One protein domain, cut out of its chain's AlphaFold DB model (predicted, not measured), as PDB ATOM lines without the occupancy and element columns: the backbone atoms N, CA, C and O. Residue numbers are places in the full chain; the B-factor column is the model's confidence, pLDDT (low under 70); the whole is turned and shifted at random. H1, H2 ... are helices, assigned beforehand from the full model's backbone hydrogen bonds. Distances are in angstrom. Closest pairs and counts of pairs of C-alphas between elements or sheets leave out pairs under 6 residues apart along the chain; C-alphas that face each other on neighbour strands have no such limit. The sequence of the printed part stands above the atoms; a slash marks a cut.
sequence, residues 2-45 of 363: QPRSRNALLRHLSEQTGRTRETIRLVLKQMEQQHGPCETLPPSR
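Overview. This is residues 2 to 45 of the 363 residues of the protein "Sigma-70 family RNA polymerase sigma factor" of Planctomycetes bacterium (UniProt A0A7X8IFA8). Two helices meet near their ends in a corner: the longer, H2, makes one side of the shape, and the shorter, H1, rises from the part of H2 where H2 begins. From the far end of H2 the last stretch, residues 36 to 45, folds back toward the beginning of H1. The printed part has 44 residues with two named helices, H1 then H2 along the chain, and no named strand; its class is all helix. It is compact, with a radius of gyration of the C-alphas of 10.0 A, and rounded, spanning 26 by 20 by 16 A.

Along the chain. H2, the longest helix, holds residues 21 to 35 and measures 21.0 A from first to last C-alpha, from Arg 21 at (151.941, 156.354, 171.283) to His 35 at (141.180, 170.691, 160.411). H1 holds residues 6 to 17 and measures 15.9 A; its first C-alpha, that of Arg 6, is at (141.074, 156.136, 170.303).

Arrangement. H2 touches H1 with residues 21 to 25 alone, and H1 touches H2 with residues 10 to 14 alone. Their closest C-alphas, those of Ser 14 and Arg 21, are 5.6 A apart, while the centres are 12.8 A apart. Their lines stand only just about perpendicular, at 70.2 degrees. In H1 and H2, every O i to N i+4 pair is within hydrogen-bond range.

Size, cuts and confidence. The two C-alphas farthest apart are those of Gly 18 and Gly 36, 26.1 A. The printed part has no cut, and the link from H1 to H2, residues 18 to 20, is tight. The mean pLDDT of the printed part is 74.3; residues 2 to 5 and 36 to 45 are under 70.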
ATOM      1  N   GLN A   2     137.384 149.176 161.739       51.59
ATOM      2  CA  GLN A   2     137.554 150.498 162.346       51.59
ATOM      3  C   GLN A   2     137.791 150.346 163.863       51.59
ATOM      4  O   GLN A   2     137.014 149.673 164.549       51.59
ATOM      5  N   PRO A   3     138.850 150.951 164.429       54.69
ATOM      6  CA  PRO A   3     139.155 150.812 165.846       54.69
ATOM      7  C   PRO A   3     138.088 151.503 166.707       54.69
ATOM      8  O   PRO A   3     137.995 152.727 166.757       54.69
ATOM      9  N   ARG A   4     137.336 150.712 167.486       58.72
ATOM     10  CA  ARG A   4     136.247 151.164 168.385       58.72
ATOM     11  C   ARG A   4     136.666 152.169 169.476       58.72
ATOM     12  O   ARG A   4     135.824 152.687 170.205       58.72
ATOM     13  N   SER A   5     137.962 152.421 169.674       64.81
ATOM     14  CA  SER A   5     138.466 153.331 170.709       64.81
ATOM     15  C   SER A   5     139.726 154.056 170.251       64.81
ATOM     16  O   SER A   5     140.631 153.427 169.710       64.81
ATOM     17  N   ARG A   6     139.861 155.348 170.588       71.12
ATOM     18  CA  ARG A   6     141.074 156.136 170.303       71.12
ATOM     19  C   ARG A   6     142.347 155.490 170.857       71.12
ATOM     20  O   ARG A   6     143.397 155.595 170.247       71.12
ATOM     21  N   ASN A   7     142.269 154.781 171.985       70.12
ATOM     22  CA  ASN A   7     143.420 154.043 172.520       70.12
ATOM     23  C   ASN A   7     143.757 152.788 171.704       70.12
ATOM     24  O   ASN A   7     144.928 152.438 171.627       70.12
ATOM     25  N   ALA A   8     142.763 152.121 171.112       73.56
ATOM     26  CA  ALA A   8     142.997 151.009 170.191       73.56
ATOM     27  C   ALA A   8     143.592 151.524 168.871       73.56
ATOM     28  O   ALA A   8     144.571 150.964 168.397       73.56
ATOM     29  N   LEU A   9     143.096 152.661 168.368       79.50
ATOM     30  CA  LEU A   9     143.663 153.363 167.214       79.50
ATOM     31  C   LEU A   9     145.121 153.783 167.467       79.50
ATOM     32  O   LEU A   9     145.983 153.529 166.640       79.50
ATOM     33  N   LEU A  10     145.429 154.343 168.642       79.56
ATOM     34  CA  LEU A  10     146.804 154.692 169.021       79.56
ATOM     35  C   LEU A  10     147.724 153.469 169.144       79.56
ATOM     36  O   LEU A  10     148.909 153.588 168.853       79.56
ATOM     37  N   ARG A  11     147.215 152.314 169.601       79.31
ATOM     38  CA  ARG A  11     147.996 151.063 169.634       79.31
ATOM     39  C   ARG A  11     148.291 150.569 168.222       79.31
ATOM     40  O   ARG A  11     149.456 150.400 167.900       79.31
ATOM     41  N   HIS A  12     147.258 150.470 167.391       83.06
ATOM     42  CA  HIS A  12     147.367 150.023 166.007       83.06
ATOM     43  C   HIS A  12     148.309 150.912 165.183       83.06
ATOM     44  O   HIS A  12     149.215 150.421 164.522       83.06
ATOM     45  N   LEU A  13     148.173 152.239 165.283       84.12
ATOM     46  CA  LEU A  13     149.072 153.170 164.595       84.12
ATOM     47  C   LEU A  13     150.507 153.102 165.133       84.12
ATOM     48  O   LEU A  13     151.449 153.294 164.372       84.12
ATOM     49  N   SER A  14     150.696 152.835 166.427       88.12
ATOM     50  CA  SER A  14     152.029 152.664 167.021       88.12
ATOM     51  C   SER A  14     152.714 151.399 166.510       88.12
ATOM     52  O   SER A  14     153.896 151.452 166.185       88.12
ATOM     53  N   GLU A  15     151.962 150.307 166.365       86.69
ATOM     54  CA  GLU A  15     152.434 149.041 165.794       86.69
ATOM     55  C   GLU A  15     152.765 149.175 164.298       86.69
ATOM     56  O   GLU A  15     153.790 148.667 163.859       86.69
ATOM     57  N   GLN A  16     151.970 149.924 163.528       87.56
ATOM     58  CA  GLN A  16     152.204 150.123 162.091       87.56
ATOM     59  C   GLN A  16     153.330 151.113 161.762       87.56
ATOM     60  O   GLN A  16     154.032 150.939 160.773       87.56
ATOM     61  N   THR A  17     153.484 152.182 162.548       84.88
ATOM     62  CA  THR A  17     154.436 153.268 162.236       84.88
ATOM     63  C   THR A  17     155.757 153.161 162.995       84.88
ATOM     64  O   THR A  17     156.666 153.952 162.745       84.88
ATOM     65  N   GLY A  18     155.856 152.257 163.978       85.94
ATOM     66  CA  GLY A  18     157.008 152.148 164.880       85.94
ATOM     67  C   GLY A  18     157.217 153.370 165.789       85.94
ATOM     68  O   GLY A  18     158.231 153.471 166.477       85.94
ATOM     69  N   ARG A  19     156.286 154.335 165.800       88.25
ATOM     70  CA  ARG A  19     156.375 155.559 166.612       88.25
ATOM     71  C   ARG A  19     155.765 155.347 167.995       88.25
ATOM     72  O   ARG A  19     154.842 154.549 168.185       88.25
ATOM     73  N   THR A  20     156.235 156.122 168.975       86.56
ATOM     74  CA  THR A  20     155.653 156.085 170.322       86.56
ATOM     75  C   THR A  20     154.209 156.594 170.312       86.56
ATOM     76  O   THR A  20     153.849 157.524 169.585       86.56
ATOM     77  N   ARG A  21     153.369 156.006 171.170       80.38
ATOM     78  CA  ARG A  21     151.941 156.354 171.283       80.38
ATOM     79  C   ARG A  21     151.706 157.835 171.603       80.38
ATOM     80  O   ARG A  21     150.677 158.378 171.208       80.38
ATOM     81  N   GLU A  22     152.635 158.484 172.305       76.50
ATOM     82  CA  GLU A  22     152.515 159.900 172.671       76.50
ATOM     83  C   GLU A  22     152.780 160.823 171.475       76.50
ATOM     84  O   GLU A  22     152.041 161.786 171.283       76.50
ATOM     85  N   THR A  23     153.749 160.481 170.616       84.00
ATOM     86  CA  THR A  23     154.013 161.201 169.359       84.00
ATOM     87  C   THR A  23     152.794 161.152 168.437       84.00
ATOM     88  O   THR A  23     152.343 162.183 167.953       84.00
ATOM     89  N   ILE A  24     152.193 159.970 168.267       82.88
ATOM     90  CA  ILE A  24     150.988 159.797 167.437       82.88
ATOM     91  C   ILE A  24     149.808 160.576 168.030       82.88
ATOM     92  O   ILE A  24     149.042 161.210 167.306       82.88
ATOM     93  N   ARG A  25     149.665 160.584 169.363       80.69
ATOM     94  CA  ARG A  25     148.622 161.364 170.042       80.69
ATOM     95  C   ARG A  25     148.794 162.869 169.819       80.69
ATOM     96  O   ARG A  25     147.785 163.546 169.639       80.69
ATOM     97  N   LEU A  26     150.027 163.379 169.846       81.44
ATOM     98  CA  LEU A  26     150.343 164.784 169.574       81.44
ATOM     99  C   LEU A  26     150.002 165.171 168.133       81.44
ATOM    100  O   LEU A  26     149.309 166.165 167.942       81.44
ATOM    101  N   VAL A  27     150.396 164.349 167.159       84.50
ATOM    102  CA  VAL A  27     150.091 164.574 165.736       84.50
ATOM    103  C   VAL A  27     148.582 164.585 165.497       84.50
ATOM    104  O   VAL A  27     148.060 165.541 164.938       84.50
ATOM    105  N   LEU A  28     147.849 163.591 166.012       79.25
ATOM    106  CA  LEU A  28     146.386 163.557 165.895       79.25
ATOM    107  C   LEU A  28     145.716 164.767 166.562       79.25
ATOM    108  O   LEU A  28     144.699 165.253 166.081       79.25
ATOM    109  N   LYS A  29     146.276 165.260 167.674       78.19
ATOM    110  CA  LYS A  29     145.771 166.458 168.355       78.19
ATOM    111  C   LYS A  29     146.048 167.731 167.546       78.19
ATOM    112  O   LYS A  29     145.180 168.592 167.501       78.19
ATOM    113  N   GLN A  30     147.221 167.852 166.920       80.31
ATOM    114  CA  GLN A  30     147.541 168.963 166.015       80.31
ATOM    115  C   GLN A  30     146.649 168.946 164.770       80.31
ATOM    116  O   GLN A  30     146.119 169.987 164.398       80.31
ATOM    117  N   MET A  31     146.402 167.771 164.185       77.31
ATOM    118  CA  MET A  31     145.484 167.622 163.051       77.31
ATOM    119  C   MET A  31     144.054 168.046 163.406       77.31
ATOM    120  O   MET A  31     143.433 168.782 162.647       77.31
ATOM    121  N   GLU A  32     143.544 167.650 164.578       76.06
ATOM    122  CA  GLU A  32     142.222 168.083 165.065       76.06
ATOM    123  C   GLU A  32     142.141 169.594 165.328       76.06
ATOM    124  O   GLU A  32     141.070 170.184 165.210       76.06
ATOM    125  N   GLN A  33     143.260 170.232 165.689       74.25
ATOM    126  CA  GLN A  33     143.330 171.684 165.874       74.25
ATOM    127  C   GLN A  33     143.355 172.447 164.543       74.25
ATOM    128  O   GLN A  33     142.832 173.555 164.487       74.25
ATOM    129  N   GLN A  34     143.952 171.873 163.495       77.75
ATOM    130  CA  GLN A  34     144.084 172.510 162.178       77.75
ATOM    131  C   GLN A  34     142.872 172.279 161.267       77.75
ATOM    132  O   GLN A  34     142.497 173.177 160.522       77.75
ATOM    133  N   HIS A  35     142.250 171.100 161.332       72.50
ATOM    134  CA  HIS A  35     141.180 170.691 160.411       72.50
ATOM    135  C   HIS A  35     139.814 170.495 161.088       72.50
ATOM    136  O   HIS A  35     138.849 170.116 160.426       72.50
ATOM    137  N   GLY A  36     139.712 170.759 162.393       64.31
ATOM    138  CA  GLY A  36     138.505 170.502 163.178       64.31
ATOM    139  C   GLY A  36     138.338 169.026 163.579       64.31
ATOM    140  O   GLY A  36     139.156 168.170 163.223       64.31
ATOM    141  N   PRO A  37     137.305 168.699 164.378       61.44
ATOM    142  CA  PRO A  37     137.048 167.331 164.819       61.44
ATOM    143  C   PRO A  37     136.656 166.453 163.624       61.44
ATOM    144  O   PRO A  37     135.598 166.627 163.029       61.44
ATOM    145  N   CYS A  38     137.517 165.499 163.273       61.94
ATOM    146  CA  CYS A  38     137.282 164.588 162.158       61.94
ATOM    147  C   CYS A  38     136.226 163.532 162.543       61.94
ATOM    148  O   CYS A  38     136.435 162.795 163.508       61.94
ATOM    149  N   GLU A  39     135.125 163.421 161.787       57.84
ATOM    150  CA  GLU A  39     134.033 162.454 162.041       57.84
ATOM    151  C   GLU A  39     134.497 160.988 162.041       57.84
ATOM    152  O   GLU A  39     133.882 160.131 162.674       57.84
ATOM    153  N   THR A  40     135.609 160.690 161.369       64.50
ATOM    154  CA  THR A  40     136.164 159.335 161.250       64.50
ATOM    155  C   THR A  40     137.061 158.937 162.427       64.50
ATOM    156  O   THR A  40     137.361 157.753 162.605       64.50
ATOM    157  N   LEU A  41     137.493 159.897 163.257       62.97
ATOM    158  CA  LEU A  41     138.376 159.645 164.394       62.97
ATOM    159  C   LEU A  41     137.576 159.520 165.698       62.97
ATOM    160  O   LEU A  41     136.784 160.399 166.034       62.97
ATOM    161  N   PRO A  42     137.840 158.491 166.529       63.00
ATOM    162  CA  PRO A  42     137.201 158.393 167.831       63.00
ATOM    163  C   PRO A  42     137.562 159.618 168.695       63.00
ATOM    164  O   PRO A  42     138.758 159.899 168.876       63.00
ATOM    165  N   PRO A  43     136.574 160.321 169.281       62.00
ATOM    166  CA  PRO A  43     136.798 161.587 169.966       62.00
ATOM    167  C   PRO A  43     137.786 161.458 171.129       62.00
ATOM    168  O   PRO A  43     137.801 160.466 171.874       62.00
ATOM    169  N   SER A  44     138.648 162.467 171.291       61.66
ATOM    170  CA  SER A  44     139.670 162.448 172.332       61.66
ATOM    171  C   SER A  44     139.035 162.455 173.728       61.66
ATOM    172  O   SER A  44     138.211 163.295 174.089       61.66
ATOM    173  N   ARG A  45     139.439 161.500 174.577       64.31
ATOM    174  CA  ARG A  45     139.089 161.517 176.003       64.31
ATOM    175  C   ARG A  45     139.966 162.562 176.705       64.31
ATOM    176  O   ARG A  45     140.832 162.205 177.494       64.31
TER     177      ARG A  45